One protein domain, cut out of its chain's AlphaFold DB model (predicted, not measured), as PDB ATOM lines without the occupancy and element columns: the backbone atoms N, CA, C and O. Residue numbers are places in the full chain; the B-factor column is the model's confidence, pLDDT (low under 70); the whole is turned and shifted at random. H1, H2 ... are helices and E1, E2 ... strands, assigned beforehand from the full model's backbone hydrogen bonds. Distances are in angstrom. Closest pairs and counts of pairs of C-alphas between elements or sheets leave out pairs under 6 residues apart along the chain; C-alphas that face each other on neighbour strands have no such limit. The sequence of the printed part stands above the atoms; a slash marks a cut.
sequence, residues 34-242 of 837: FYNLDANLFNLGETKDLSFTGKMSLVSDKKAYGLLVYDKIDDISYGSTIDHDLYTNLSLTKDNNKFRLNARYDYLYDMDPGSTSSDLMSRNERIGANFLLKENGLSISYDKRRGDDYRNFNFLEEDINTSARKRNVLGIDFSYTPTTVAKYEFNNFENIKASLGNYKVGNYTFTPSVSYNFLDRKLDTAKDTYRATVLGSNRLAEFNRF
ATOM      1  N   PHE A  34      33.451 -13.038   4.182       53.12
ATOM      2  CA  PHE A  34      32.780 -14.247   4.626       53.12
ATOM      3  C   PHE A  34      31.275 -14.072   4.498       53.12
ATOM      4  O   PHE A  34      30.741 -13.026   4.871       53.12
ATOM      5  N   TYR A  35      30.601 -15.092   3.981       48.53
ATOM      6  CA  TYR A  35      29.190 -15.027   3.626       48.53
ATOM      7  C   TYR A  35      28.443 -16.182   4.278       48.53
ATOM      8  O   TYR A  35      28.695 -17.340   3.955       48.53
ATOM      9  N   ASN A  36      27.496 -15.857   5.157       51.50
ATOM     10  CA  ASN A  36      26.618 -16.835   5.787       51.50
ATOM     11  C   ASN A  36      25.158 -16.522   5.456       51.50
ATOM     12  O   ASN A  36      24.766 -15.356   5.407       51.50
ATOM     13  N   LEU A  37      24.357 -17.565   5.254       58.25
ATOM     14  CA  LEU A  37      22.906 -17.478   5.094       58.25
ATOM     15  C   LEU A  37      22.270 -18.615   5.885       58.25
ATOM     16  O   LEU A  37      22.725 -19.749   5.790       58.25
ATOM     17  N   ASP A  38      21.217 -18.320   6.635       72.00
ATOM     18  CA  ASP A  38      20.308 -19.326   7.179       72.00
ATOM     19  C   ASP A  38      18.890 -18.765   7.075       72.00
ATOM     20  O   ASP A  38      18.514 -17.828   7.781       72.00
ATOM     21  N   ALA A  39      18.153 -19.254   6.086       64.50
ATOM     22  CA  ALA A  39      16.847 -18.755   5.711       64.50
ATOM     23  C   ALA A  39      15.905 -19.921   5.442       64.50
ATOM     24  O   ALA A  39      16.219 -20.842   4.687       64.50
ATOM     25  N   ASN A  40      14.713 -19.844   6.021       82.50
ATOM     26  CA  ASN A  40      13.635 -20.775   5.747       82.50
ATOM     27  C   ASN A  40      12.328 -19.993   5.610       82.50
ATOM     28  O   ASN A  40      11.753 -19.541   6.598       82.50
ATOM     29  N   LEU A  41      11.923 -19.763   4.366       78.25
ATOM     30  CA  LEU A  41      10.831 -18.878   3.995       78.25
ATOM     31  C   LEU A  41       9.740 -19.677   3.279       78.25
ATOM     32  O   LEU A  41       9.997 -20.375   2.297       78.25
ATOM     33  N   PHE A  42       8.507 -19.524   3.748       87.88
ATOM     34  CA  PHE A  42       7.327 -20.198   3.212       87.88
ATOM     35  C   PHE A  42       6.252 -19.178   2.847       87.88
ATOM     36  O   PHE A  42       6.270 -18.053   3.346       87.88
ATOM     37  N   ASN A  43       5.286 -19.594   2.023       87.56
ATOM     38  CA  ASN A  43       4.129 -18.782   1.638       87.56
ATOM     39  C   ASN A  43       4.517 -17.429   1.009       87.56
ATOM     40  O   ASN A  43       3.863 -16.416   1.253       87.56
ATOM     41  N   LEU A  44       5.590 -17.412   0.214       75.81
ATOM     42  CA  LEU A  44       6.062 -16.224  -0.492       75.81
ATOM     43  C   LEU A  44       5.229 -15.958  -1.761       75.81
ATOM     44  O   LEU A  44       4.636 -16.872  -2.338       75.81
ATOM     45  N   GLY A  45       5.246 -14.703  -2.227       75.75
ATOM     46  CA  GLY A  45       4.503 -14.246  -3.408       75.75
ATOM     47  C   GLY A  45       3.006 -14.025  -3.151       75.75
ATOM     48  O   GLY A  45       2.470 -14.445  -2.130       75.75
ATOM     49  N   GLU A  46       2.317 -13.370  -4.091       79.56
ATOM     50  CA  GLU A  46       0.885 -13.026  -3.965       79.56
ATOM     51  C   GLU A  46      -0.006 -14.255  -3.744       79.56
ATOM     52  O   GLU A  46      -0.951 -14.226  -2.957       79.56
ATOM     53  N   THR A  47       0.329 -15.364  -4.402       86.75
ATOM     54  CA  THR A  47      -0.418 -16.625  -4.347       86.75
ATOM     55  C   THR A  47       0.037 -17.559  -3.227       86.75
ATOM     56  O   THR A  47      -0.521 -18.646  -3.100       86.75
ATOM     57  N   LYS A  48       1.034 -17.166  -2.416       90.75
ATOM     58  CA  LYS A  48       1.623 -17.985  -1.338       90.75
ATOM     59  C   LYS A  48       2.107 -19.368  -1.803       90.75
ATOM     60  O   LYS A  48       2.109 -20.323  -1.035       90.75
ATOM     61  N   ASP A  49       2.524 -19.473  -3.062       90.94
ATOM     62  CA  ASP A  49       2.893 -20.729  -3.728       90.94
ATOM     63  C   ASP A  49       4.412 -20.954  -3.816       90.94
ATOM     64  O   ASP A  49       4.865 -21.904  -4.460       90.94
ATOM     65  N   LEU A  50       5.206 -20.072  -3.202       83.69
ATOM     66  CA  LEU A  50       6.661 -20.074  -3.271       83.69
ATOM     67  C   LEU A  50       7.278 -20.355  -1.895       83.69
ATOM     68  O   LEU A  50       6.880 -19.785  -0.876       83.69
ATOM     69  N   SER A  51       8.291 -21.215  -1.876       85.06
ATOM     70  CA  SER A  51       9.116 -21.502  -0.701       85.06
ATOM     71  C   SER A  51      10.594 -21.484  -1.064       85.06
ATOM     72  O   SER A  51      10.984 -21.895  -2.161       85.06
ATOM     73  N   PHE A  52      11.407 -20.987  -0.137       80.69
ATOM     74  CA  PHE A  52      12.852 -20.897  -0.262       80.69
ATOM     75  C   PHE A  52      13.504 -21.362   1.036       80.69
ATOM     76  O   PHE A  52      13.199 -20.852   2.113       80.69
ATOM     77  N   THR A  53      14.446 -22.287   0.920       80.19
ATOM     78  CA  THR A  53      15.320 -22.685   2.020       80.19
ATOM     79  C   THR A  53      16.754 -22.478   1.566       80.19
ATOM     80  O   THR A  53      17.139 -22.938   0.492       80.19
ATOM     81  N   GLY A  54      17.542 -21.767   2.362       71.69
ATOM     82  CA  GLY A  54      18.921 -21.438   2.041       71.69
ATOM     83  C   GLY A  54      19.799 -21.543   3.272       71.69
ATOM     84  O   GLY A  54      19.557 -20.849   4.253       71.69
ATOM     85  N   LYS A  55      20.838 -22.373   3.208       73.25
ATOM     86  CA  LYS A  55      21.892 -22.450   4.219       73.25
ATOM     87  C   LYS A  55      23.244 -22.287   3.538       73.25
ATOM     88  O   LYS A  55      23.504 -22.969   2.558       73.25
ATOM     89  N   MET A  56      24.097 -21.386   3.997       63.53
ATOM     90  CA  MET A  56      25.365 -21.078   3.332       63.53
ATOM     91  C   MET A  56      26.443 -20.705   4.340       63.53
ATOM     92  O   MET A  56      26.158 -20.009   5.313       63.53
ATOM     93  N   SER A  57      27.670 -21.124   4.048       71.12
ATOM     94  CA  SER A  57      28.912 -20.709   4.693       71.12
ATOM     95  C   SER A  57      30.014 -20.670   3.632       71.12
ATOM     96  O   SER A  57      30.493 -21.709   3.187       71.12
ATOM     97  N   LEU A  58      30.379 -19.474   3.167       62.69
ATOM     98  CA  LEU A  58      31.352 -19.260   2.093       62.69
ATOM     99  C   LEU A  58      32.401 -18.212   2.463       62.69
ATOM    100  O   LEU A  58      32.210 -17.370   3.340       62.69
ATOM    101  N   VAL A  59      33.491 -18.223   1.698       62.34
ATOM    102  CA  VAL A  59      34.590 -17.255   1.773       62.34
ATOM    103  C   VAL A  59      34.885 -16.684   0.390       62.34
ATOM    104  O   VAL A  59      34.752 -17.388  -0.614       62.34
ATOM    105  N   SER A  60      35.306 -15.422   0.314       59.75
ATOM    106  CA  SER A  60      35.685 -14.784  -0.952       59.75
ATOM    107  C   SER A  60      37.012 -15.308  -1.501       59.75
ATOM    108  O   SER A  60      37.237 -15.221  -2.703       59.75
ATOM    109  N   ASP A  61      37.880 -15.853  -0.640       60.16
ATOM    110  CA  ASP A  61      39.160 -16.444  -1.027       60.16
ATOM    111  C   ASP A  61      39.413 -17.760  -0.273       60.16
ATOM    112  O   ASP A  61      39.815 -17.788   0.890       60.16
ATOM    113  N   LYS A  62      39.181 -18.879  -0.968       65.25
ATOM    114  CA  LYS A  62      39.367 -20.237  -0.431       65.25
ATOM    115  C   LYS A  62      40.834 -20.567  -0.169       65.25
ATOM    116  O   LYS A  62      41.120 -21.365   0.712       65.25
ATOM    117  N   LYS A  63      41.772 -19.982  -0.923       62.97
ATOM    118  CA  LYS A  63      43.209 -20.249  -0.766       62.97
ATOM    119  C   LYS A  63      43.737 -19.566   0.482       62.97
ATOM    120  O   LYS A  63      44.378 -20.217   1.303       62.97
ATOM    121  N   ALA A  64      43.391 -18.293   0.647       56.88
ATOM    122  CA  ALA A  64      43.596 -17.595   1.902       56.88
ATOM    123  C   ALA A  64      42.939 -18.361   3.054       56.88
ATOM    124  O   ALA A  64      43.607 -18.562   4.055       56.88
ATOM    125  N   TYR A  65      41.710 -18.878   2.878       58.12
ATOM    126  CA  TYR A  65      41.054 -19.702   3.899       58.12
ATOM    127  C   TYR A  65      41.813 -21.015   4.226       58.12
ATOM    128  O   TYR A  65      41.923 -21.455   5.370       58.12
ATOM    129  N   GLY A  66      42.412 -21.638   3.214       55.19
ATOM    130  CA  GLY A  66      43.168 -22.881   3.355       55.19
ATOM    131  C   GLY A  66      44.488 -22.764   4.099       55.19
ATOM    132  O   GLY A  66      44.891 -23.737   4.733       55.19
ATOM    133  N   LEU A  67      45.142 -21.597   4.076       54.44
ATOM    134  CA  LEU A  67      46.390 -21.365   4.824       54.44
ATOM    135  C   LEU A  67      46.169 -21.456   6.342       54.44
ATOM    136  O   LEU A  67      47.082 -21.768   7.090       54.44
ATOM    137  N   LEU A  68      44.944 -21.218   6.775       53.59
ATOM    138  CA  LEU A  68      44.534 -21.007   8.165       53.59
ATOM    139  C   LEU A  68      43.974 -22.281   8.731       53.59
ATOM    140  O   LEU A  68      44.203 -22.605   9.882       53.59
ATOM    141  N   VAL A  69      43.215 -23.003   7.906       55.72
ATOM    142  CA  VAL A  69      42.832 -24.372   8.217       55.72
ATOM    143  C   VAL A  69      44.098 -25.213   8.363       55.72
ATOM    144  O   VAL A  69      44.250 -25.896   9.369       55.72
ATOM    145  N   TYR A  70      45.061 -25.067   7.445       53.03
ATOM    146  CA  TYR A  70      46.389 -25.667   7.598       53.03
ATOM    147  C   TYR A  70      47.066 -25.254   8.901       53.03
ATOM    148  O   TYR A  70      47.661 -26.098   9.570       53.03
ATOM    149  N   ASP A  71      46.954 -23.975   9.274       47.38
ATOM    150  CA  ASP A  71      47.551 -23.515  10.513       47.38
ATOM    151  C   ASP A  71      46.965 -24.277  11.717       47.38
ATOM    152  O   ASP A  71      47.686 -24.909  12.479       47.38
ATOM    153  N   LYS A  72      45.640 -24.383  11.789       50.00
ATOM    154  CA  LYS A  72      44.940 -25.077  12.875       50.00
ATOM    155  C   LYS A  72      45.206 -26.579  12.949       50.00
ATOM    156  O   LYS A  72      45.278 -27.107  14.052       50.00
ATOM    157  N   ILE A  73      45.318 -27.277  11.813       49.50
ATOM    158  CA  ILE A  73      45.472 -28.745  11.798       49.50
ATOM    159  C   ILE A  73      46.796 -29.193  12.430       49.50
ATOM    160  O   ILE A  73      46.853 -30.248  13.057       49.50
ATOM    161  N   ASP A  74      47.845 -28.382  12.317       37.72
ATOM    162  CA  ASP A  74      49.158 -28.655  12.918       37.72
ATOM    163  C   ASP A  74      49.106 -28.673  14.466       37.72
ATOM    164  O   ASP A  74      49.878 -29.376  15.123       37.72
ATOM    165  N   ASP A  75      48.129 -27.967  15.050       34.44
ATOM    166  CA  ASP A  75      47.925 -27.830  16.498       34.44
ATOM    167  C   ASP A  75      46.834 -28.766  17.058       34.44
ATOM    168  O   ASP A  75      46.613 -28.812  18.274       34.44
ATOM    169  N   ILE A  76      46.171 -29.559  16.204       36.28
ATOM    170  CA  ILE A  76      45.112 -30.492  16.615       36.28
ATOM    171  C   ILE A  76      45.697 -31.533  17.574       36.28
ATOM    172  O   ILE A  76      46.539 -32.381  17.250       36.28
ATOM    173  N   SER A  77      45.215 -31.493  18.814       33.16
ATOM    174  CA  SER A  77      45.453 -32.567  19.762       33.16
ATOM    175  C   SER A  77      44.784 -33.840  19.238       33.16
ATOM    176  O   SER A  77      43.624 -33.816  18.860       33.16
ATOM    177  N   TYR A  78      45.511 -34.961  19.202       30.88
ATOM    178  CA  TYR A  78      44.928 -36.287  18.946       30.88
ATOM    179  C   TYR A  78      43.538 -36.442  19.595       30.88
ATOM    180  O   TYR A  78      43.449 -36.459  20.825       30.88
ATOM    181  N   GLY A  79      42.496 -36.533  18.763       34.03
ATOM    182  CA  GLY A  79      41.106 -36.652  19.194       34.03
ATOM    183  C   GLY A  79      40.278 -35.362  19.227       34.03
ATOM    184  O   GLY A  79      39.154 -35.461  19.690       34.03
ATOM    185  N   SER A  80      40.752 -34.195  18.769       37.56
ATOM    186  CA  SER A  80      39.892 -33.013  18.553       37.56
ATOM    187  C   SER A  80      39.280 -33.020  17.147       37.56
ATOM    188  O   SER A  80      40.001 -33.199  16.165       37.56
ATOM    189  N   THR A  81      37.962 -32.829  17.055       41.56
ATOM    190  CA  THR A  81      37.222 -32.724  15.792       41.56
ATOM    191  C   THR A  81      37.015 -31.269  15.439       41.56
ATOM    192  O   THR A  81      36.176 -30.587  16.034       41.56
ATOM    193  N   ILE A  82      37.747 -30.823  14.430       48.19
ATOM    194  CA  ILE A  82      37.468 -29.564  13.760       48.19
ATOM    195  C   ILE A  82      36.944 -29.936  12.377       48.19
ATOM    196  O   ILE A  82      37.462 -30.862  11.770       48.19
ATOM    197  N   ASP A  83      35.875 -29.277  11.955       57.69
ATOM    198  CA  ASP A  83      35.238 -29.441  10.650       57.69
ATOM    199  C   ASP A  83      35.225 -28.050  10.005       57.69
ATOM    200  O   ASP A  83      34.707 -27.083  10.588       57.69
ATOM    201  N   HIS A  84      35.887 -27.925   8.856       64.62
ATOM    202  CA  HIS A  84      36.047 -26.683   8.116       64.62
ATOM    203  C   HIS A  84      35.318 -26.707   6.773       64.62
ATOM    204  O   HIS A  84      35.848 -26.251   5.753       64.62
ATOM    205  N   ASP A  85      34.058 -27.119   6.801       73.12
ATOM    206  CA  ASP A  85      33.184 -27.092   5.641       73.12
ATOM    207  C   ASP A  85      32.797 -25.686   5.154       73.12
ATOM    208  O   ASP A  85      32.219 -24.847   5.861       73.12
ATOM    209  N   LEU A  86      33.041 -25.451   3.863       74.75
ATOM    210  CA  LEU A  86      32.429 -24.372   3.095       74.75
ATOM    211  C   LEU A  86      31.280 -24.936   2.276       74.75
ATOM    212  O   LEU A  86      31.507 -25.728   1.365       74.75
ATOM    213  N   TYR A  87      30.056 -24.493   2.531       81.50
ATOM    214  CA  TYR A  87      28.883 -25.084   1.902       81.50
ATOM    215  C   TYR A  87      27.850 -24.057   1.447       81.50
ATOM    216  O   TYR A  87      27.824 -22.897   1.859       81.50
ATOM    217  N   THR A  88      26.976 -24.480   0.546       78.06
ATOM    218  CA  THR A  88      25.789 -23.742   0.118       78.06
ATOM    219  C   THR A  88      24.711 -24.751  -0.215       78.06
ATOM    220  O   THR A  88      24.918 -25.599  -1.063       78.06
ATOM    221  N   ASN A  89      23.558 -24.657   0.419       87.62
ATOM    222  CA  ASN A  89      22.406 -25.511   0.191       87.62
ATOM    223  C   ASN A  89      21.225 -24.590  -0.050       87.62
ATOM    224  O   ASN A  89      20.685 -23.998   0.884       87.62
ATOM    225  N   LEU A  90      20.861 -24.425  -1.312       82.56
ATOM    226  CA  LEU A  90      19.737 -23.606  -1.738       82.56
ATOM    227  C   LEU A  90      18.670 -24.518  -2.316       82.56
ATOM    228  O   LEU A  90      18.967 -25.402  -3.116       82.56
ATOM    229  N   SER A  91      17.424 -24.274  -1.946       88.19
ATOM    230  CA  SER A  91      16.256 -24.944  -2.494       88.19
ATOM    231  C   SER A  91      15.158 -23.916  -2.714       88.19
ATOM    232  O   SER A  91      14.818 -23.150  -1.815       88.19
ATOM    233  N   LEU A  92      14.605 -23.902  -3.919       87.94
ATOM    234  CA  LEU A  92      13.492 -23.054  -4.315       87.94
ATOM    235  C   LEU A  92      12.385 -23.947  -4.859       87.94
ATOM    236  O   LEU A  92      12.624 -24.748  -5.763       87.94
ATOM    237  N   THR A  93      11.168 -23.792  -4.345       92.25
ATOM    238  CA  THR A  93       9.999 -24.513  -4.856       92.25
ATOM    239  C   THR A  93       8.860 -23.546  -5.128       92.25
ATOM    240  O   THR A  93       8.420 -22.850  -4.216       92.25
ATOM    241  N   LYS A  94       8.363 -23.537  -6.370       90.31
ATOM    242  CA  LYS A  94       7.103 -22.899  -6.764       90.31
ATOM    243  C   LYS A  94       6.087 -23.983  -7.088       90.31
ATOM    244  O   LYS A  94       6.311 -24.773  -8.004       90.31
ATOM    245  N   ASP A  95       4.987 -24.029  -6.354       95.12
ATOM    246  CA  ASP A  95       3.988 -25.087  -6.471       95.12
ATOM    247  C   ASP A  95       2.569 -24.524  -6.460       95.12
ATOM    248  O   ASP A  95       2.025 -24.198  -5.410       95.12
ATOM    249  N   ASN A  96       1.953 -24.432  -7.638       92.56
ATOM    250  CA  ASN A  96       0.582 -23.950  -7.796       92.56
ATOM    251  C   ASN A  96      -0.305 -24.995  -8.477       92.56
ATOM    252  O   ASN A  96       0.115 -26.114  -8.765       92.56
ATOM    253  N   ASN A  97      -1.554 -24.638  -8.763       94.06
ATOM    254  CA  ASN A  97      -2.518 -25.567  -9.359       94.06
ATOM    255  C   ASN A  97      -2.131 -26.043 -10.772       94.06
ATOM    256  O   ASN A  97      -2.576 -27.110 -11.183       94.06
ATOM    257  N   LYS A  98      -1.298 -25.294 -11.508       94.62
ATOM    258  CA  LYS A  98      -0.905 -25.616 -12.889       94.62
ATOM    259  C   LYS A  98       0.393 -26.413 -12.954       94.62
ATOM    260  O   LYS A  98       0.480 -27.384 -13.700       94.62
ATOM    261  N   PHE A  99       1.406 -26.015 -12.192       93.62
ATOM    262  CA  PHE A  99       2.727 -26.631 -12.257       93.62
ATOM    263  C   PHE A  99       3.442 -26.639 -10.909       93.62
ATOM    264  O   PHE A  99       3.134 -25.861 -10.005       93.62
ATOM    265  N   ARG A 100       4.442 -27.514 -10.816       95.12
ATOM    266  CA  ARG A 100       5.443 -27.530  -9.753       95.12
ATOM    267  C   ARG A 100       6.829 -27.384 -10.372       95.12
ATOM    268  O   ARG A 100       7.197 -28.157 -11.251       95.12
ATOM    269  N   LEU A 101       7.590 -26.407  -9.900       91.31
ATOM    270  CA  LEU A 101       8.996 -26.200 -10.224       91.31
ATOM    271  C   LEU A 101       9.802 -26.289  -8.930       91.31
ATOM    272  O   LEU A 101       9.499 -25.590  -7.967       91.31
ATOM    273  N   ASN A 102      10.831 -27.122  -8.915       90.62
ATOM    274  CA  ASN A 102      11.798 -27.216  -7.832       90.62
ATOM    275  C   ASN A 102      13.202 -27.045  -8.412       90.62
ATOM    276  O   ASN A 102      13.529 -27.666  -9.419       90.62
ATOM    277  N   ALA A 103      14.021 -26.215  -7.783       85.06
ATOM    278  CA  ALA A 103      15.430 -26.064  -8.106       85.06
ATOM    279  C   ALA A 103      16.242 -26.176  -6.820       85.06
ATOM    280  O   ALA A 103      15.843 -25.641  -5.786       85.06
ATOM    281  N   ARG A 104      17.380 -26.860  -6.888       91.00
ATOM    282  CA  ARG A 104      18.325 -26.984  -5.784       91.00
ATOM    283  C   ARG A 104      19.757 -26.781  -6.253       91.00
ATOM    284  O   ARG A 104      20.117 -27.181  -7.363       91.00
ATOM    285  N   TYR A 105      20.558 -26.205  -5.373       88.75
ATOM    286  CA  TYR A 105      21.995 -26.080  -5.529       88.75
ATOM    287  C   TYR A 105      22.662 -26.470  -4.217       88.75
ATOM    288  O   TYR A 105      22.450 -25.802  -3.206       88.75
ATOM    289  N   ASP A 106      23.445 -27.541  -4.251       89.75
ATOM    290  CA  ASP A 106      24.266 -27.982  -3.131       89.75
ATOM    291  C   ASP A 106      25.738 -27.826  -3.512       89.75
ATOM    292  O   ASP A 106      26.211 -28.430  -4.471       89.75
ATOM    293  N   TYR A 107      26.474 -27.035  -2.754       87.88
ATOM    294  CA  TYR A 107      27.908 -26.857  -2.849       87.88
ATOM    295  C   TYR A 107      28.528 -27.260  -1.514       87.88
ATOM    296  O   TYR A 107      28.002 -26.911  -0.461       87.88
ATOM    297  N   LEU A 108      29.646 -27.967  -1.563       87.69
ATOM    298  CA  LEU A 108      30.489 -28.314  -0.437       87.69
ATOM    299  C   LEU A 108      31.944 -28.275  -0.888       87.69
ATOM    300  O   LEU A 108      32.301 -28.780  -1.958       87.69
ATOM    301  N   TYR A 109      32.775 -27.702  -0.040       84.19
ATOM    302  CA  TYR A 109      34.211 -27.784  -0.113       84.19
ATOM    303  C   TYR A 109      34.749 -27.847   1.305       84.19
ATOM    304  O   TYR A 109      34.788 -26.839   2.011       84.19
ATOM    305  N   ASP A 110      35.154 -29.042   1.670       79.06
ATOM    306  CA  ASP A 110      35.778 -29.374   2.932       79.06
ATOM    307  C   ASP A 110      37.263 -28.995   2.866       79.06
ATOM    308  O   ASP A 110      37.982 -29.285   1.894       79.06
ATOM    309  N   MET A 111      37.715 -28.256   3.869       74.19
ATOM    310  CA  MET A 111      39.076 -27.738   3.924       74.19
ATOM    311  C   MET A 111      40.025 -28.651   4.705       74.19
ATOM    312  O   MET A 111      41.243 -28.488   4.569       74.19
ATOM    313  N   ASP A 112      39.499 -29.600   5.476       69.19
ATOM    314  CA  ASP A 112      40.229 -30.542   6.322       69.19
ATOM    315  C   ASP A 112      39.735 -31.993   6.188       69.19
ATOM    316  O   ASP A 112      39.641 -32.726   7.176       69.19
ATOM    317  N   PRO A 113      39.536 -32.477   4.953       76.75
ATOM    318  CA  PRO A 113      38.631 -33.577   4.710       76.75
ATOM    319  C   PRO A 113      39.003 -34.859   5.384       76.75
ATOM    320  O   PRO A 113      40.083 -35.361   5.118       76.75
ATOM    321  N   GLY A 114      38.090 -35.438   6.157       72.56
ATOM    322  CA  GLY A 114      38.230 -36.660   6.945       72.56
ATOM    323  C   GLY A 114      38.842 -36.458   8.321       72.56
ATOM    324  O   GLY A 114      39.464 -37.395   8.833       72.56
ATOM    325  N   SER A 115      38.713 -35.242   8.857       68.44
ATOM    326  CA  SER A 115      38.899 -34.866  10.264       68.44
ATOM    327  C   SER A 115      37.756 -35.352  11.146       68.44
ATOM    328  O   SER A 115      37.981 -35.583  12.338       68.44
ATOM    329  N   THR A 116      36.568 -35.571  10.577       69.69
ATOM    330  CA  THR A 116      35.407 -36.101  11.295       69.69
ATOM    331  C   THR A 116      34.827 -37.351  10.645       69.69
ATOM    332  O   THR A 116      35.045 -37.643   9.469       69.69
ATOM    333  N   SER A 117      34.119 -38.169  11.426       71.62
ATOM    334  CA  SER A 117      33.441 -39.371  10.918       71.62
ATOM    335  C   SER A 117      32.234 -39.045  10.018       71.62
ATOM    336  O   SER A 117      31.703 -39.937   9.354       71.62
ATOM    337  N   SER A 118      31.814 -37.777   9.969       76.19
ATOM    338  CA  SER A 118      30.766 -37.269   9.080       76.19
ATOM    339  C   SER A 118      31.262 -36.838   7.700       76.19
ATOM    340  O   SER A 118      30.426 -36.695   6.804       76.19
ATOM    341  N   ASP A 119      32.576 -36.698   7.497       78.56
ATOM    342  CA  ASP A 119      33.170 -36.248   6.230       78.56
ATOM    343  C   ASP A 119      33.104 -37.372   5.186       78.56
ATOM    344  O   ASP A 119      34.076 -38.084   4.907       78.56
ATOM    345  N   LEU A 120      31.912 -37.582   4.630       88.56
ATOM    346  CA  LEU A 120      31.638 -38.575   3.588       88.56
ATOM    347  C   LEU A 120      31.864 -38.021   2.172       88.56
ATOM    348  O   LEU A 120      31.619 -38.715   1.184       88.56
ATOM    349  N   MET A 121      32.340 -36.784   2.065       89.81
ATOM    350  CA  MET A 121      32.697 -36.085   0.833       89.81
ATOM    351  C   MET A 121      33.602 -34.908   1.199       89.81
ATOM    352  O   MET A 121      33.359 -34.273   2.215       89.81
ATOM    353  N   SER A 122      34.597 -34.596   0.367       86.38
ATOM    354  CA  SER A 122      35.372 -33.354   0.502       86.38
ATOM    355  C   SER A 122      34.934 -32.276  -0.478       86.38
ATOM    356  O   SER A 122      35.161 -31.083  -0.280       86.38
ATOM    357  N   ARG A 123      34.317 -32.682  -1.588       90.19
ATOM    358  CA  ARG A 123      33.847 -31.782  -2.636       90.19
ATOM    359  C   ARG A 123      32.504 -32.247  -3.140       90.19
ATOM    360  O   ARG A 123      32.320 -33.408  -3.504       90.19
ATOM    361  N   ASN A 124      31.581 -31.307  -3.262       93.50
ATOM    362  CA  ASN A 124      30.304 -31.562  -3.898       93.50
ATOM    363  C   ASN A 124      29.804 -30.287  -4.571       93.50
ATOM    364  O   ASN A 124      29.721 -29.243  -3.950       93.50
ATOM    365  N   GLU A 125      29.450 -30.367  -5.838       92.81
ATOM    366  CA  GLU A 125      28.695 -29.349  -6.547       92.81
ATOM    367  C   GLU A 125      27.570 -30.068  -7.276       92.81
ATOM    368  O   GLU A 125      27.794 -30.804  -8.241       92.81
ATOM    369  N   ARG A 126      26.352 -29.897  -6.774       95.00
ATOM    370  CA  ARG A 126      25.159 -30.556  -7.270       95.00
ATOM    371  C   ARG A 126      24.113 -29.528  -7.651       95.00
ATOM    372  O   ARG A 126      23.702 -28.709  -6.837       95.00
ATOM    373  N   ILE A 127      23.643 -29.615  -8.885       90.56
ATOM    374  CA  ILE A 127      22.530 -28.820  -9.395       90.56
ATOM    375  C   ILE A 127      21.392 -29.784  -9.688       90.56
ATOM    376  O   ILE A 127      21.568 -30.748 -10.434       90.56
ATOM    377  N   GLY A 128      20.225 -29.519  -9.108       92.56
ATOM    378  CA  GLY A 128      19.006 -30.258  -9.396       92.56
ATOM    379  C   GLY A 128      17.894 -29.322  -9.843       92.56
ATOM    380  O   GLY A 128      17.712 -28.257  -9.260       92.56
ATOM    381  N   ALA A 129      17.128 -29.718 -10.850       90.12
ATOM    382  CA  ALA A 129      15.921 -29.015 -11.256       90.12
ATOM    383  C   ALA A 129      14.838 -30.017 -11.652       90.12
ATOM    384  O   ALA A 129      15.100 -30.976 -12.371       90.12
ATOM    385  N   ASN A 130      13.615 -29.790 -11.189       92.88
ATOM    386  CA  ASN A 130      12.452 -30.602 -11.505       92.88
ATOM    387  C   ASN A 130      11.298 -29.693 -11.912       92.88
ATOM    388  O   ASN A 130      10.930 -28.781 -11.175       92.88
ATOM    389  N   PHE A 131      10.699 -29.973 -13.057       93.19
ATOM    390  CA  PHE A 131       9.489 -29.334 -13.543       93.19
ATOM    391  C   PHE A 131       8.406 -30.393 -13.740       93.19
ATOM    392  O   PHE A 131       8.681 -31.463 -14.279       93.19
ATOM    393  N   LEU A 132       7.183 -30.087 -13.319       95.75
ATOM    394  CA  LEU A 132       5.990 -30.899 -13.527       95.75
ATOM    395  C   LEU A 132       4.835 -29.986 -13.935       95.75
ATOM    396  O   LEU A 132       4.404 -29.146 -13.145       95.75
ATOM    397  N   LEU A 133       4.292 -30.198 -15.127       94.50
ATOM    398  CA  LEU A 133       3.007 -29.653 -15.544       94.50
ATOM    399  C   LEU A 133       1.905 -30.611 -15.076       94.50
ATOM    400  O   LEU A 133       1.842 -31.759 -15.510       94.50
ATOM    401  N   LYS A 134       1.048 -30.160 -14.156       95.69
ATOM    402  CA  LYS A 134       0.074 -31.027 -13.469       95.69
ATOM    403  C   LYS A 134      -1.073 -31.471 -14.373       95.69
ATOM    404  O   LYS A 134      -1.608 -32.553 -14.171       95.69
ATOM    405  N   GLU A 135      -1.421 -30.652 -15.363       93.12
ATOM    406  CA  GLU A 135      -2.552 -30.886 -16.267       93.12
ATOM    407  C   GLU A 135      -2.393 -32.161 -17.101       93.12
ATOM    408  O   GLU A 135      -3.306 -32.979 -17.167       93.12
ATOM    409  N   ASN A 136      -1.222 -32.353 -17.708       90.44
ATOM    410  CA  ASN A 136      -0.947 -33.486 -18.590       90.44
ATOM    411  C   ASN A 136       0.168 -34.403 -18.068       90.44
ATOM    412  O   ASN A 136       0.534 -35.354 -18.746       90.44
ATOM    413  N   GLY A 137       0.738 -34.133 -16.891       92.38
ATOM    414  CA  GLY A 137       1.811 -34.937 -16.302       92.38
ATOM    415  C   GLY A 137       3.175 -34.808 -16.990       92.38
ATOM    416  O   GLY A 137       4.077 -35.588 -16.677       92.38
ATOM    417  N   LEU A 138       3.357 -33.848 -17.908       94.38
ATOM    418  CA  LEU A 138       4.662 -33.569 -18.510       94.38
ATOM    419  C   LEU A 138       5.652 -33.212 -17.406       94.38
ATOM    420  O   LEU A 138       5.373 -32.362 -16.559       94.38
ATOM    421  N   SER A 139       6.822 -33.843 -17.418       95.06
ATOM    422  CA  SER A 139       7.842 -33.583 -16.407       95.06
ATOM    423  C   SER A 139       9.248 -33.616 -16.973       95.06
ATOM    424  O   SER A 139       9.559 -34.389 -17.874       95.06
ATOM    425  N   ILE A 140      10.112 -32.768 -16.427       93.31
ATOM    426  CA  ILE A 140      11.540 -32.732 -16.730       93.31
ATOM    427  C   ILE A 140      12.275 -32.771 -15.400       93.31
ATOM    428  O   ILE A 140      11.981 -31.988 -14.503       93.31
ATOM    429  N   SER A 141      13.230 -33.679 -15.280       96.06
ATOM    430  CA  SER A 141      14.131 -33.781 -14.138       96.06
ATOM    431  C   SER A 141      15.567 -33.696 -14.627       96.06
ATOM    432  O   SER A 141      15.927 -34.293 -15.643       96.06
ATOM    433  N   TYR A 142      16.359 -32.916 -13.910       94.19
ATOM    434  CA  TYR A 142      17.769 -32.667 -14.139       94.19
ATOM    435  C   TYR A 142      18.488 -32.820 -12.806       94.19
ATOM    436  O   TYR A 142      18.082 -32.213 -11.815       94.19
ATOM    437  N   ASP A 143      19.538 -33.629 -12.764       96.44
ATOM    438  CA  ASP A 143      20.365 -33.807 -11.576       96.44
ATOM    439  C   ASP A 143      21.808 -34.052 -12.005       96.44
ATOM    440  O   ASP A 143      22.138 -35.087 -12.586       96.44
ATOM    441  N   LYS A 144      22.671 -33.082 -11.724       95.50
ATOM    442  CA  LYS A 144      24.094 -33.132 -12.037       95.50
ATOM    443  C   LYS A 144      24.893 -32.974 -10.768       95.50
ATOM    444  O   LYS A 144      24.637 -32.045 -10.013       95.50
ATOM    445  N   ARG A 145      25.885 -33.835 -10.572       96.00
ATOM    446  CA  ARG A 145      26.841 -33.775  -9.469       96.00
ATOM    447  C   ARG A 145      28.262 -33.804 -10.008       96.00
ATOM    448  O   ARG A 145      28.588 -34.621 -10.868       96.00
ATOM    449  N   ARG A 146      29.111 -32.949  -9.451       95.88
ATOM    450  CA  ARG A 146      30.567 -33.031  -9.529       95.88
ATOM    451  C   ARG A 146      31.126 -33.087  -8.118       95.88
ATOM    452  O   ARG A 146      30.802 -32.221  -7.319       95.88
ATOM    453  N   GLY A 147      31.924 -34.085  -7.787       94.38
ATOM    454  CA  GLY A 147      32.383 -34.254  -6.410       94.38
ATOM    455  C   GLY A 147      33.110 -35.562  -6.196       94.38
ATOM    456  O   GLY A 147      33.404 -36.261  -7.161       94.38
ATOM    457  N   ASP A 148      33.373 -35.890  -4.942       94.44
ATOM    458  CA  ASP A 148      34.020 -37.122  -4.499       94.44
ATOM    459  C   ASP A 148      33.181 -37.841  -3.434       94.44
ATOM    460  O   ASP A 148      32.152 -37.333  -2.988       94.44
ATOM    461  N   ASP A 149      33.600 -39.050  -3.061       95.00
ATOM    462  CA  ASP A 149      32.989 -39.797  -1.962       95.00
ATOM    463  C   ASP A 149      34.082 -40.313  -1.027       95.00
ATOM    464  O   ASP A 149      35.090 -40.867  -1.478       95.00
ATOM    465  N   TYR A 150      33.840 -40.204   0.272       92.00
ATOM    466  CA  TYR A 150      34.662 -40.761   1.339       92.00
ATOM    467  C   TYR A 150      33.922 -41.915   2.020       92.00
ATOM    468  O   TYR A 150      32.698 -42.044   1.956       92.00
ATOM    469  N   ARG A 151      34.687 -42.792   2.667       90.62
ATOM    470  CA  ARG A 151      34.180 -43.868   3.516       90.62
ATOM    471  C   ARG A 151      34.765 -43.754   4.913       90.62
ATOM    472  O   ARG A 151      35.911 -43.335   5.080       90.62
ATOM    473  N   ASN A 152      34.005 -44.226   5.892       85.62
ATOM    474  CA  ASN A 152      34.492 -44.337   7.259       85.62
ATOM    475  C   ASN A 152      35.715 -45.248   7.329       85.62
ATOM    476  O   ASN A 152      35.803 -46.273   6.637       85.62
ATOM    477  N   PHE A 153      36.656 -44.847   8.174       78.75
ATOM    478  CA  PHE A 153      37.783 -45.678   8.534       78.75
ATOM    479  C   PHE A 153      37.284 -46.829   9.401       78.75
ATOM    480  O   PHE A 153      36.558 -46.615  10.376       78.75
ATOM    481  N   ASN A 154      37.634 -48.062   9.038       81.69
ATOM    482  CA  ASN A 154      37.304 -49.186   9.901       81.69
ATOM    483  C   ASN A 154      38.158 -49.103  11.170       81.69
ATOM    484  O   ASN A 154      39.294 -48.628  11.135       81.69
ATOM    485  N   PHE A 155      37.652 -49.606  12.295       82.06
ATOM    486  CA  PHE A 155      38.398 -49.572  13.554       82.06
ATOM    487  C   PHE A 155      39.698 -50.373  13.459       82.06
ATOM    488  O   PHE A 155      40.724 -50.019  14.046       82.06
ATOM    489  N   LEU A 156      39.660 -51.446  12.666       81.75
ATOM    490  CA  LEU A 156      40.841 -52.217  12.315       81.75
ATOM    491  C   LEU A 156      41.857 -51.419  11.499       81.75
ATOM    492  O   LEU A 156      43.001 -51.817  11.538       81.75
ATOM    493  N   GLU A 157      41.482 -50.359  10.772       80.19
ATOM    494  CA  GLU A 157      42.372 -49.558   9.915       80.19
ATOM    495  C   GLU A 157      43.096 -48.444  10.688       80.19
ATOM    496  O   GLU A 157      44.148 -47.983  10.248       80.19
ATOM    497  N   GLU A 158      42.587 -48.059  11.862       78.00
ATOM    498  CA  GLU A 158      43.161 -47.010  12.710       78.00
ATOM    499  C   GLU A 158      44.626 -47.260  13.090       78.00
ATOM    500  O   GLU A 158      44.987 -48.320  13.609       78.00
ATOM    501  N   ASP A 159      45.470 -46.243  12.899       73.94
ATOM    502  CA  ASP A 159      46.866 -46.243  13.334       73.94
ATOM    503  C   ASP A 159      47.245 -44.873  13.913       73.94
ATOM    504  O   ASP A 159      47.237 -43.861  13.213       73.94
ATOM    505  N   ILE A 160      47.622 -44.855  15.197       65.50
ATOM    506  CA  ILE A 160      48.033 -43.648  15.935       65.50
ATOM    507  C   ILE A 160      49.305 -42.997  15.367       65.50
ATOM    508  O   ILE A 160      49.533 -41.808  15.561       65.50
ATOM    509  N   ASN A 161      50.118 -43.765  14.635       62.81
ATOM    510  CA  ASN A 161      51.357 -43.297  14.016       62.81
ATOM    511  C   ASN A 161      51.209 -43.026  12.511       62.81
ATOM    512  O   ASN A 161      52.156 -42.537  11.892       62.81
ATOM    513  N   THR A 162      50.066 -43.363  11.902       57.47
ATOM    514  CA  THR A 162      49.794 -43.013  10.505       57.47
ATOM    515  C   THR A 162      49.091 -41.669  10.479       57.47
ATOM    516  O   THR A 162      47.892 -41.553  10.716       57.47
ATOM    517  N   SER A 163      49.855 -40.634  10.153       52.22
ATOM    518  CA  SER A 163      49.297 -39.415   9.596       52.22
ATOM    519  C   SER A 163      49.006 -39.673   8.121       52.22
ATOM    520  O   SER A 163      49.946 -39.794   7.328       52.22
ATOM    521  N   ALA A 164      47.735 -39.785   7.732       52.50
ATOM    522  CA  ALA A 164      47.421 -39.715   6.311       52.50
ATOM    523  C   ALA A 164      47.791 -38.305   5.859       52.50
ATOM    524  O   ALA A 164      47.217 -37.331   6.342       52.50
ATOM    525  N   ARG A 165      48.794 -38.191   4.982       52.28
ATOM    526  CA  ARG A 165      49.126 -36.906   4.372       52.28
ATOM    527  C   ARG A 165      47.957 -36.510   3.495       52.28
ATOM    528  O   ARG A 165      47.779 -37.079   2.419       52.28
ATOM    529  N   LYS A 166      47.159 -35.564   3.966       59.34
ATOM    530  CA  LYS A 166      46.132 -34.943   3.140       59.34
ATOM    531  C   LYS A 166      46.678 -33.641   2.610       59.34
ATOM    532  O   LYS A 166      47.471 -32.971   3.260       59.34
ATOM    533  N   ARG A 167      46.321 -33.337   1.372       55.38
ATOM    534  CA  ARG A 167      46.814 -32.163   0.670       55.38
ATOM    535  C   ARG A 167      45.708 -31.126   0.635       55.38
ATOM    536  O   ARG A 167      44.612 -31.421   0.168       55.38
ATOM    537  N   ASN A 168      45.978 -29.926   1.137       57.47
ATOM    538  CA  ASN A 168      44.951 -28.886   1.225       57.47
ATOM    539  C   ASN A 168      44.743 -28.207  -0.138       57.47
ATOM    540  O   ASN A 168      45.425 -28.501  -1.123       57.47
ATOM    541  N   VAL A 169      43.838 -27.223  -0.185       57.34
ATOM    542  CA  VAL A 169      43.568 -26.391  -1.378       57.34
ATOM    543  C   VAL A 169      44.807 -25.668  -1.941       57.34
ATOM    544  O   VAL A 169      44.772 -25.161  -3.062       57.34
ATOM    545  N   LEU A 170      45.905 -25.612  -1.182       52.56
ATOM    546  CA  LEU A 170      47.159 -24.950  -1.544       52.56
ATOM    547  C   LEU A 170      48.239 -25.919  -2.016       52.56
ATOM    548  O   LEU A 170      49.325 -25.481  -2.384       52.56
ATOM    549  N   GLY A 171      47.961 -27.221  -2.004       55.31
ATOM    550  CA  GLY A 171      48.962 -28.226  -2.325       55.31
ATOM    551  C   GLY A 171      49.906 -28.566  -1.167       55.31
ATOM    552  O   GLY A 171      50.895 -29.253  -1.401       55.31
ATOM    553  N   ILE A 172      49.613 -28.110   0.055       53.66
ATOM    554  CA  ILE A 172      50.429 -28.357   1.248       53.66
ATOM    555  C   ILE A 172      49.940 -29.636   1.925       53.66
ATOM    556  O   ILE A 172      48.740 -29.797   2.163       53.66
ATOM    557  N   ASP A 173      50.874 -30.534   2.230       56.38
ATOM    558  CA  ASP A 173      50.591 -31.763   2.965       56.38
ATOM    559  C   ASP A 173      50.426 -31.444   4.466       56.38
ATOM    560  O   ASP A 173      51.300 -30.824   5.076       56.38
ATOM    561  N   PHE A 174      49.323 -31.885   5.065       55.41
ATOM    562  CA  PHE A 174      49.059 -31.839   6.502       55.41
ATOM    563  C   PHE A 174      48.889 -33.251   7.068       55.41
ATOM    564  O   PHE A 174      48.469 -34.176   6.368       55.41
ATOM    565  N   SER A 175      49.254 -33.410   8.340       53.97
ATOM    566  CA  SER A 175      49.372 -34.703   9.008       53.97
ATOM    567  C   SER A 175      48.477 -34.761  10.243       53.97
ATOM    568  O   SER A 175      48.776 -34.137  11.251       53.97
ATOM    569  N   TYR A 176      47.421 -35.568  10.189       59.69
ATOM    570  CA  TYR A 176      46.576 -35.913  11.335       59.69
ATOM    571  C   TYR A 176      46.054 -37.348  11.172       59.69
ATOM    572  O   TYR A 176      46.232 -37.962  10.115       59.69
ATOM    573  N   THR A 177      45.462 -37.915  12.225       62.88
ATOM    574  CA  THR A 177      44.844 -39.247  12.168       62.88
ATOM    575  C   THR A 177      43.447 -39.121  11.552       62.88
ATOM    576  O   THR A 177      42.576 -38.549  12.205       62.88
ATOM    577  N   PRO A 178      43.207 -39.618  10.325       70.81
ATOM    578  CA  PRO A 178      41.911 -39.471   9.678       70.81
ATOM    579  C   PRO A 178      40.860 -40.412  10.277       70.81
ATOM    580  O   PRO A 178      41.161 -41.539  10.673       70.81
ATOM    581  N   THR A 179      39.608 -39.972  10.254       74.50
ATOM    582  CA  THR A 179      38.406 -40.759  10.588       74.50
ATOM    583  C   THR A 179      37.675 -41.257   9.342       74.50
ATOM    584  O   THR A 179      36.895 -42.211   9.417       74.50
ATOM    585  N   THR A 180      37.949 -40.654   8.181       82.88
ATOM    586  CA  THR A 180      37.468 -41.102   6.868       82.88
ATOM    587  C   THR A 180      38.578 -41.032   5.815       82.88
ATOM    588  O   THR A 180      39.539 -40.255   5.905       82.88
ATOM    589  N   VAL A 181      38.448 -41.865   4.783       85.62
ATOM    590  CA  VAL A 181      39.349 -41.912   3.623       85.62
ATOM    591  C   VAL A 181      38.557 -41.832   2.329       85.62
ATOM    592  O   VAL A 181      37.438 -42.342   2.253       85.62
ATOM    593  N   ALA A 182      39.139 -41.211   1.303       89.44
ATOM    594  CA  ALA A 182      38.520 -41.136  -0.010       89.44
ATOM    595  C   ALA A 182      38.247 -42.555  -0.536       89.44
ATOM    596  O   ALA A 182      39.108 -43.436  -0.505       89.44
ATOM    597  N   LYS A 183      37.022 -42.793  -1.002       94.25
ATOM    598  CA  LYS A 183      36.660 -43.991  -1.763       94.25
ATOM    599  C   LYS A 183      36.862 -43.732  -3.253       94.25
ATOM    600  O   LYS A 183      37.453 -44.554  -3.950       94.25
ATOM    601  N   TYR A 184      36.379 -42.590  -3.731       96.00
ATOM    602  CA  TYR A 184      36.513 -42.163  -5.117       96.00
ATOM    603  C   TYR A 184      37.176 -40.787  -5.166       96.00
ATOM    604  O   TYR A 184      36.685 -39.875  -4.512       96.00
ATOM    605  N   GLU A 185      38.238 -40.627  -5.964       93.50
ATOM    606  CA  GLU A 185      38.857 -39.315  -6.239       93.50
ATOM    607  C   GLU A 185      37.839 -38.345  -6.854       93.50
ATOM    608  O   GLU A 185      37.872 -37.141  -6.608       93.50
ATOM    609  N   PHE A 186      36.935 -38.884  -7.674       95.81
ATOM    610  CA  PHE A 186      35.736 -38.204  -8.137       95.81
ATOM    611  C   PHE A 186      34.623 -39.220  -8.422       95.81
ATOM    612  O   PHE A 186      34.887 -40.352  -8.837       95.81
ATOM    613  N   ASN A 187      33.377 -38.800  -8.227       97.19
ATOM    614  CA  ASN A 187      32.154 -39.523  -8.554       97.19
ATOM    615  C   ASN A 187      31.115 -38.548  -9.131       97.19
ATOM    616  O   ASN A 187      30.223 -38.044  -8.442       97.19
ATOM    617  N   ASN A 188      31.274 -38.258 -10.418       98.00
ATOM    618  CA  ASN A 188      30.462 -37.307 -11.156       98.00
ATOM    619  C   ASN A 188      29.295 -38.027 -11.835       98.00
ATOM    620  O   ASN A 188      29.467 -39.108 -12.397       98.00
ATOM    621  N   PHE A 189      28.120 -37.405 -11.859       97.94
ATOM    622  CA  PHE A 189      27.002 -37.897 -12.661       97.94
ATOM    623  C   PHE A 189      26.190 -36.753 -13.260       97.94
ATOM    624  O   PHE A 189      26.173 -35.639 -12.734       97.94
ATOM    625  N   GLU A 190      25.495 -37.030 -14.355       97.88
ATOM    626  CA  GLU A 190      24.530 -36.116 -14.960       97.88
ATOM    627  C   GLU A 190      23.351 -36.919 -15.501       97.88
ATOM    628  O   GLU A 190      23.494 -37.706 -16.436       97.88
ATOM    629  N   ASN A 191      22.188 -36.721 -14.884       97.69
ATOM    630  CA  ASN A 191      20.956 -37.416 -15.207       97.69
ATOM    631  C   ASN A 191      19.914 -36.405 -15.682       97.69
ATOM    632  O   ASN A 191      19.596 -35.445 -14.979       97.69
ATOM    633  N   ILE A 192      19.362 -36.635 -16.870       96.81
ATOM    634  CA  ILE A 192      18.245 -35.877 -17.428       96.81
ATOM    635  C   ILE A 192      17.156 -36.876 -17.776       96.81
ATOM    636  O   ILE A 192      17.415 -37.845 -18.485       96.81
ATOM    637  N   LYS A 193      15.932 -36.643 -17.316       97.19
ATOM    638  CA  LYS A 193      14.767 -37.433 -17.719       97.19
ATOM    639  C   LYS A 193      13.612 -36.498 -18.022       97.19
ATOM    640  O   LYS A 193      13.205 -35.733 -17.152       97.19
ATOM    641  N   ALA A 194      13.083 -36.586 -19.235       94.75
ATOM    642  CA  ALA A 194      11.904 -35.851 -19.668       94.75
ATOM    643  C   ALA A 194      10.788 -36.838 -20.025       94.75
ATOM    644  O   ALA A 194      10.968 -37.683 -20.898       94.75
ATOM    645  N   SER A 195       9.647 -36.741 -19.344       95.25
ATOM    646  CA  SER A 195       8.386 -37.366 -19.739       95.25
ATOM    647  C   SER A 195       7.546 -36.336 -20.484       95.25
ATOM    648  O   SER A 195       7.307 -35.241 -19.977       95.25
ATOM    649  N   LEU A 196       7.099 -36.682 -21.687       94.19
ATOM    650  CA  LEU A 196       6.424 -35.772 -22.615       94.19
ATOM    651  C   LEU A 196       4.900 -35.720 -22.397       94.19
ATOM    652  O   LEU A 196       4.163 -35.325 -23.299       94.19
ATOM    653  N   GLY A 197       4.435 -36.110 -21.206       92.75
ATOM    654  CA  GLY A 197       3.029 -36.109 -20.810       92.75
ATOM    655  C   GLY A 197       2.363 -37.484 -20.876       92.75
ATOM    656  O   GLY A 197       2.902 -38.442 -21.429       92.75
ATOM    657  N   ASN A 198       1.176 -37.548 -20.288       95.56
ATOM    658  CA  ASN A 198       0.342 -38.728 -20.131       95.56
ATOM    659  C   ASN A 198      -0.863 -38.620 -21.073       95.56
ATOM    660  O   ASN A 198      -1.742 -37.778 -20.881       95.56
ATOM    661  N   TYR A 199      -0.927 -39.493 -22.071       94.81
ATOM    662  CA  TYR A 199      -1.985 -39.509 -23.079       94.81
ATOM    663  C   TYR A 199      -2.874 -40.733 -22.868       94.81
ATOM    664  O   TYR A 199      -2.398 -41.867 -22.913       94.81
ATOM    665  N   LYS A 200      -4.171 -40.529 -22.622       94.38
ATOM    666  CA  LYS A 200      -5.113 -41.645 -22.458       94.38
ATOM    667  C   LYS A 200      -5.389 -42.315 -23.804       94.38
ATOM    668  O   LYS A 200      -5.795 -41.654 -24.754       94.38
ATOM    669  N   VAL A 201      -5.211 -43.631 -23.857       92.00
ATOM    670  CA  VAL A 201      -5.511 -44.492 -25.008       92.00
ATOM    671  C   VAL A 201      -6.340 -45.671 -24.496       92.00
ATOM    672  O   VAL A 201      -5.807 -46.665 -24.001       92.00
ATOM    673  N   GLY A 202      -7.667 -45.532 -24.543       91.62
ATOM    674  CA  GLY A 202      -8.585 -46.479 -23.901       91.62
ATOM    675  C   GLY A 202      -8.336 -46.571 -22.390       91.62
ATOM    676  O   GLY A 202      -8.290 -45.550 -21.704       91.62
ATOM    677  N   ASN A 203      -8.130 -47.792 -21.888       93.12
ATOM    678  CA  ASN A 203      -7.829 -48.062 -20.474       93.12
ATOM    679  C   ASN A 203      -6.341 -47.904 -20.117       93.12
ATOM    680  O   ASN A 203      -5.950 -48.222 -18.996       93.12
ATOM    681  N   TYR A 204      -5.505 -47.456 -21.055       94.88
ATOM    682  CA  TYR A 204      -4.069 -47.287 -20.851       94.88
ATOM    683  C   TYR A 204      -3.661 -45.817 -20.899       94.88
ATOM    684  O   TYR A 204      -4.293 -44.979 -21.540       94.88
ATOM    685  N   THR A 205      -2.547 -45.521 -20.242       96.31
ATOM    686  CA  THR A 205      -1.843 -44.245 -20.299       96.31
ATOM    687  C   THR A 205      -0.555 -44.433 -21.086       96.31
ATOM    688  O   THR A 205       0.334 -45.186 -20.682       96.31
ATOM    689  N   PHE A 206      -0.455 -43.740 -22.214       96.94
ATOM    690  CA  PHE A 206       0.746 -43.653 -23.027       96.94
ATOM    691  C   PHE A 206       1.634 -42.504 -22.531       96.94
ATOM    692  O   PHE A 206       1.175 -41.371 -22.419       96.94
ATOM    693  N   THR A 207       2.896 -42.797 -22.219       96.88
ATOM    694  CA  THR A 207       3.869 -41.857 -21.641       96.88
ATOM    695  C   THR A 207       5.211 -41.965 -22.374       96.88
ATOM    696  O   THR A 207       6.062 -42.779 -21.994       96.88
ATOM    697  N   PRO A 208       5.430 -41.180 -23.441       97.00
ATOM    698  CA  PRO A 208       6.727 -41.121 -24.095       97.00
ATOM    699  C   PRO A 208       7.739 -40.392 -23.206       97.00
ATOM    700  O   PRO A 208       7.429 -39.365 -22.600       97.00
ATOM    701  N   SER A 209       8.966 -40.902 -23.134       97.12
ATOM    702  CA  SER A 209      10.034 -40.274 -22.355       97.12
ATOM    703  C   SER A 209      11.400 -40.404 -23.005       97.12
ATOM    704  O   SER A 209      11.668 -41.363 -23.719       97.12
ATOM    705  N   VAL A 210      12.292 -39.466 -22.706       96.94
ATOM    706  CA  VAL A 210      13.710 -39.532 -23.065       96.94
ATOM    707  C   VAL A 210      14.569 -39.399 -21.816       96.94
ATOM    708  O   VAL A 210      14.202 -38.695 -20.872       96.94
ATOM    709  N   SER A 211      15.715 -40.075 -21.802       97.56
ATOM    710  CA  SER A 211      16.688 -39.964 -20.724       97.56
ATOM    711  C   SER A 211      18.134 -39.913 -21.211       97.56
ATOM    712  O   SER A 211      18.497 -40.447 -22.262       97.56
ATOM    713  N   TYR A 212      18.946 -39.224 -20.421       97.75
ATOM    714  CA  TYR A 212      20.388 -39.099 -20.533       97.75
ATOM    715  C   TYR A 212      20.953 -39.448 -19.161       97.75
ATOM    716  O   TYR A 212      20.637 -38.757 -18.197       97.75
ATOM    717  N   ASN A 213      21.751 -40.506 -19.062       98.25
ATOM    718  CA  ASN A 213      22.362 -40.940 -17.808       98.25
ATOM    719  C   ASN A 213      23.870 -41.040 -18.013       98.25
ATOM    720  O   ASN A 213      24.338 -41.909 -18.749       98.25
ATOM    721  N   PHE A 214      24.616 -40.137 -17.390       98.19
ATOM    722  CA  PHE A 214      26.072 -40.087 -17.429       98.19
ATOM    723  C   PHE A 214      26.647 -40.349 -16.039       98.19
ATOM    724  O   PHE A 214      26.166 -39.790 -15.054       98.19
ATOM    725  N   LEU A 215      27.698 -41.159 -15.974       98.19
ATOM    726  CA  LEU A 215      28.479 -41.449 -14.777       98.19
ATOM    727  C   LEU A 215      29.956 -41.410 -15.150       98.19
ATOM    728  O   LEU A 215      30.352 -42.051 -16.116       98.19
ATOM    729  N   ASP A 216      30.761 -40.728 -14.351       98.25
ATOM    730  CA  ASP A 216      32.211 -40.704 -14.476       98.25
ATOM    731  C   ASP A 216      32.826 -40.730 -13.081       98.25
ATOM    732  O   ASP A 216      32.680 -39.782 -12.306       98.25
ATOM    733  N   ARG A 217      33.463 -41.846 -12.727       97.62
ATOM    734  CA  ARG A 217      34.045 -42.044 -11.397       97.62
ATOM    735  C   ARG A 217      35.387 -42.754 -11.445       97.62
ATOM    736  O   ARG A 217      35.580 -43.676 -12.242       97.62
ATOM    737  N   LYS A 218      36.274 -42.394 -10.519       98.00
ATOM    738  CA  LYS A 218      37.611 -42.980 -10.365       98.00
ATOM    739  C   LYS A 218      37.886 -43.326  -8.909       98.00
ATOM    740  O   LYS A 218      37.659 -42.507  -8.027       98.00
ATOM    741  N   LEU A 219      38.344 -44.550  -8.663       97.00
ATOM    742  CA  LEU A 219      38.690 -45.052  -7.334       97.00
ATOM    743  C   LEU A 219      39.933 -44.343  -6.795       97.00
ATOM    744  O   LEU A 219      40.907 -44.185  -7.528       97.00
ATOM    745  N   ASP A 220      39.908 -43.989  -5.513       93.62
ATOM    746  CA  ASP A 220      41.101 -43.540  -4.804       93.62
ATOM    747  C   ASP A 220      41.988 -44.736  -4.424       93.62
ATOM    748  O   ASP A 220      41.535 -45.700  -3.795       93.62
ATOM    749  N   THR A 221      43.254 -44.689  -4.835       92.06
ATOM    750  CA  THR A 221      44.253 -45.743  -4.596       92.06
ATOM    751  C   THR A 221      45.276 -45.338  -3.531       92.06
ATOM    752  O   THR A 221      46.412 -45.824  -3.534       92.06
ATOM    753  N   ALA A 222      44.898 -44.448  -2.602       87.62
ATOM    754  CA  ALA A 222      45.774 -44.039  -1.514       87.62
ATOM    755  C   ALA A 222      46.184 -45.232  -0.640       87.62
ATOM    756  O   ALA A 222      45.405 -46.152  -0.349       87.62
ATOM    757  N   LYS A 223      47.449 -45.204  -0.214       86.38
ATOM    758  CA  LYS A 223      48.087 -46.283   0.539       86.38
ATOM    759  C   LYS A 223      48.052 -46.014   2.039       86.38
ATOM    760  O   LYS A 223      48.360 -44.914   2.492       86.38
ATOM    761  N   ASP A 224      47.759 -47.059   2.800       85.31
ATOM    762  CA  ASP A 224      48.006 -47.129   4.235       85.31
ATOM    763  C   ASP A 224      49.528 -47.139   4.454       85.31
ATOM    764  O   ASP A 224      50.246 -47.992   3.925       85.31
ATOM    765  N   THR A 225      50.039 -46.167   5.217       79.50
ATOM    766  CA  THR A 225      51.486 -45.983   5.424       79.50
ATOM    767  C   THR A 225      52.110 -47.176   6.145       79.50
ATOM    768  O   THR A 225      53.213 -47.609   5.793       79.50
ATOM    769  N   TYR A 226      51.409 -47.741   7.134       81.19
ATOM    770  CA  TYR A 226      51.889 -48.913   7.854       81.19
ATOM    771  C   TYR A 226      51.943 -50.126   6.928       81.19
ATOM    772  O   TYR A 226      52.992 -50.768   6.817       81.19
ATOM    773  N   ARG A 227      50.863 -50.382   6.181       87.12
ATOM    774  CA  ARG A 227      50.844 -51.467   5.192       87.12
ATOM    775  C   ARG A 227      51.912 -51.290   4.128       87.12
ATOM    776  O   ARG A 227      52.617 -52.247   3.844       87.12
ATOM    777  N   ALA A 228      52.090 -50.093   3.574       87.00
ATOM    778  CA  ALA A 228      53.115 -49.835   2.563       87.00
ATOM    779  C   ALA A 228      54.529 -50.124   3.092       87.00
ATOM    780  O   ALA A 228      55.378 -50.627   2.359       87.00
ATOM    781  N   THR A 229      54.770 -49.875   4.384       82.75
ATOM    782  CA  THR A 229      56.040 -50.192   5.057       82.75
ATOM    783  C   THR A 229      56.244 -51.700   5.263       82.75
ATOM    784  O   THR A 229      57.377 -52.170   5.338       82.75
ATOM    785  N   VAL A 230      55.170 -52.477   5.412       85.19
ATOM    786  CA  VAL A 230      55.213 -53.935   5.651       85.19
ATOM    787  C   VAL A 230      55.199 -54.727   4.339       85.19
ATOM    788  O   VAL A 230      55.935 -55.696   4.175       85.19
ATOM    789  N   LEU A 231      54.351 -54.309   3.407       86.62
ATOM    790  CA  LEU A 231      53.956 -55.034   2.203       86.62
ATOM    791  C   LEU A 231      54.544 -54.423   0.931       86.62
ATOM    792  O   LEU A 231      54.413 -55.004  -0.141       86.62
ATOM    793  N   GLY A 232      55.203 -53.270   1.015       86.00
ATOM    794  CA  GLY A 232      55.672 -52.541  -0.155       86.00
ATOM    795  C   GLY A 232      54.544 -51.824  -0.901       86.00
ATOM    796  O   GLY A 232      53.435 -51.640  -0.408       86.00
ATOM    797  N   SER A 233      54.845 -51.373  -2.116       84.88
ATOM    798  CA  SER A 233      54.019 -50.419  -2.866       84.88
ATOM    799  C   SER A 233      53.008 -51.056  -3.834       84.88
ATOM    800  O   SER A 233      52.861 -50.572  -4.952       84.88
ATOM    801  N   ASN A 234      52.285 -52.092  -3.407       88.69
ATOM    802  CA  ASN A 234      51.291 -52.805  -4.225       88.69
ATOM    803  C   ASN A 234      49.838 -52.518  -3.788       88.69
ATOM    804  O   ASN A 234      49.601 -51.769  -2.838       88.69
ATOM    805  N   ARG A 235      48.865 -53.145  -4.465       92.25
ATOM    806  CA  ARG A 235      47.429 -53.018  -4.167       92.25
ATOM    807  C   ARG A 235      47.058 -53.407  -2.730       92.25
ATOM    808  O   ARG A 235      46.139 -52.813  -2.178       92.25
ATOM    809  N   LEU A 236      47.748 -54.367  -2.102       92.38
ATOM    810  CA  LEU A 236      47.465 -54.773  -0.713       92.38
ATOM    811  C   LEU A 236      47.761 -53.662   0.295       92.38
ATOM    812  O   LEU A 236      47.220 -53.679   1.400       92.38
ATOM    813  N   ALA A 237      48.593 -52.689  -0.081       90.69
ATOM    814  CA  ALA A 237      48.865 -51.518   0.736       90.69
ATOM    815  C   ALA A 237      47.787 -50.427   0.632       90.69
ATOM    816  O   ALA A 237      47.857 -49.455   1.376       90.69
ATOM    817  N   GLU A 238      46.802 -50.550  -0.260       91.62
ATOM    818  CA  GLU A 238      45.759 -49.540  -0.454       91.62
ATOM    819  C   GLU A 238      44.611 -49.655   0.558       91.62
ATOM    820  O   GLU A 238      44.201 -50.753   0.952       91.62
ATOM    821  N   PHE A 239      43.995 -48.518   0.893       89.50
ATOM    822  CA  PHE A 239      42.751 -48.509   1.669       89.50
ATOM    823  C   PHE A 239      41.601 -49.178   0.907       89.50
ATOM    824  O   PHE A 239      40.824 -49.933   1.491       89.50
ATOM    825  N   ASN A 240      41.496 -48.963  -0.407       93.44
ATOM    826  CA  ASN A 240      40.405 -49.490  -1.236       93.44
ATOM    827  C   ASN A 240      40.791 -50.775  -2.000       93.44
ATOM    828  O   ASN A 240      40.286 -51.042  -3.093       93.44
ATOM    829  N   ARG A 241      41.678 -51.603  -1.423       93.19
ATOM    830  CA  ARG A 241      42.232 -52.819  -2.054       93.19
ATOM    831  C   ARG A 241      41.185 -53.837  -2.507       93.19
ATOM    832  O   ARG A 241      41.417 -54.551  -3.480       93.19
ATOM    833  N   PHE A 242      40.014 -53.879  -1.879       93.81
ATOM    834  CA  PHE A 242      38.949 -54.813  -2.253       93.81
ATOM    835  C   PHE A 242      38.235 -54.445  -3.561       93.81
ATOM    836  O   PHE A 242      37.620 -55.311  -4.177       93.81
TER     837      PHE A 242
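What this domain is: This is residues 34 to 242 of the 837 residues of an uncharacterized protein of Fusobacterium nucleatum subsp. vincentii ATCC 49256 (UniProt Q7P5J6). A wide, twisted wall of long antiparallel strands, E1 to E6 with E10 and E12, has both faces largely bare, and a loose cluster of H1, the small hairpin E8 and E9, H2 and loops gathers at one end of the strands. Turns join the strands at the other end, where the hairpin of E11 and E12 makes the far tip. The printed part has 209 residues, with two named helices and twelve named strands in the order E1 E2 H1 E3 to E12 H2, mostly strand. It is loose, with a radius of gyration of the C-alphas of 22.4 A, and elongated, spanning 70 by 39 by 27 A.

How they stand to each other: In the branched sheet E10, residues 180 to 195, has three antiparallel neighbours: E6, residues 139 to 147, and E7, residues 149 to 152, on one side, and E12, residues 204 to 219, on the other side. E10 bends by 62 degrees at residue 185; E6 runs on into E7 at 64 degrees. Within hydrogen-bond range are N 141 and O 193 of E6 and E10, 2.8 A, N 151 and O 181 of E7 and E10, 2.8 A, and N 190 and O 214 of E10 and E12, 2.9 A. E11, residues 199 to 201, forms a hairpin with E12, with N 199 and O 206 at 2.8 A. E3, residues 85 to 95, E4, residues 99 to 110, E5, residues 123 to 133, and E6 form a meander of hairpins, each strand the antiparallel neighbour of the one before; N 90 and O 105, N 104 and O 128, and N 129 and O 142 are each 2.8 A apart. E2, residues 50 to 59, is antiparallel to E3, with N 53 and O 91 at 2.9 A, and forms a hairpin with the edge strand E1, residues 34 to 44, with N 39 and O 54 at 2.8 A. H1, residues 62 to 74, only grazes this sheet with residues 62 to 66. E8, residues 164 to 167, and E9, residues 173 to 176, form a separate antiparallel hairpin, with N 174 and O 166 at 2.8 A. The closest C-alphas of H1 and E9 are those of Tyr 70 and Phe 174, 6.8 A. H2, residues 225 to 231, is not on the branched sheet and is apart from H1. In H2 every O i to N i+4 pair is within hydrogen-bond range, in H1 7 of 9.

Where its parts are: E1 begins at C-alpha 34, (32.780, -14.247, 4.626), and H2 ends at C-alpha 231, (53.956, -55.034, 2.203). From first to last C-alpha E12 measures 44.9 A, E10 39.6 A, E4 36.5 A and H1 18.6 A.

The domain as a whole: The C-alphas farthest apart, those of Asp 75 and Gly 202, are 71.9 A apart. The printed part has no cut; the links E4 to E5 and E7 to E8 are long. Mean pLDDT of the printed part is 80.0; 54 residues are under 70, among them 58 to 84 and 160 to 177.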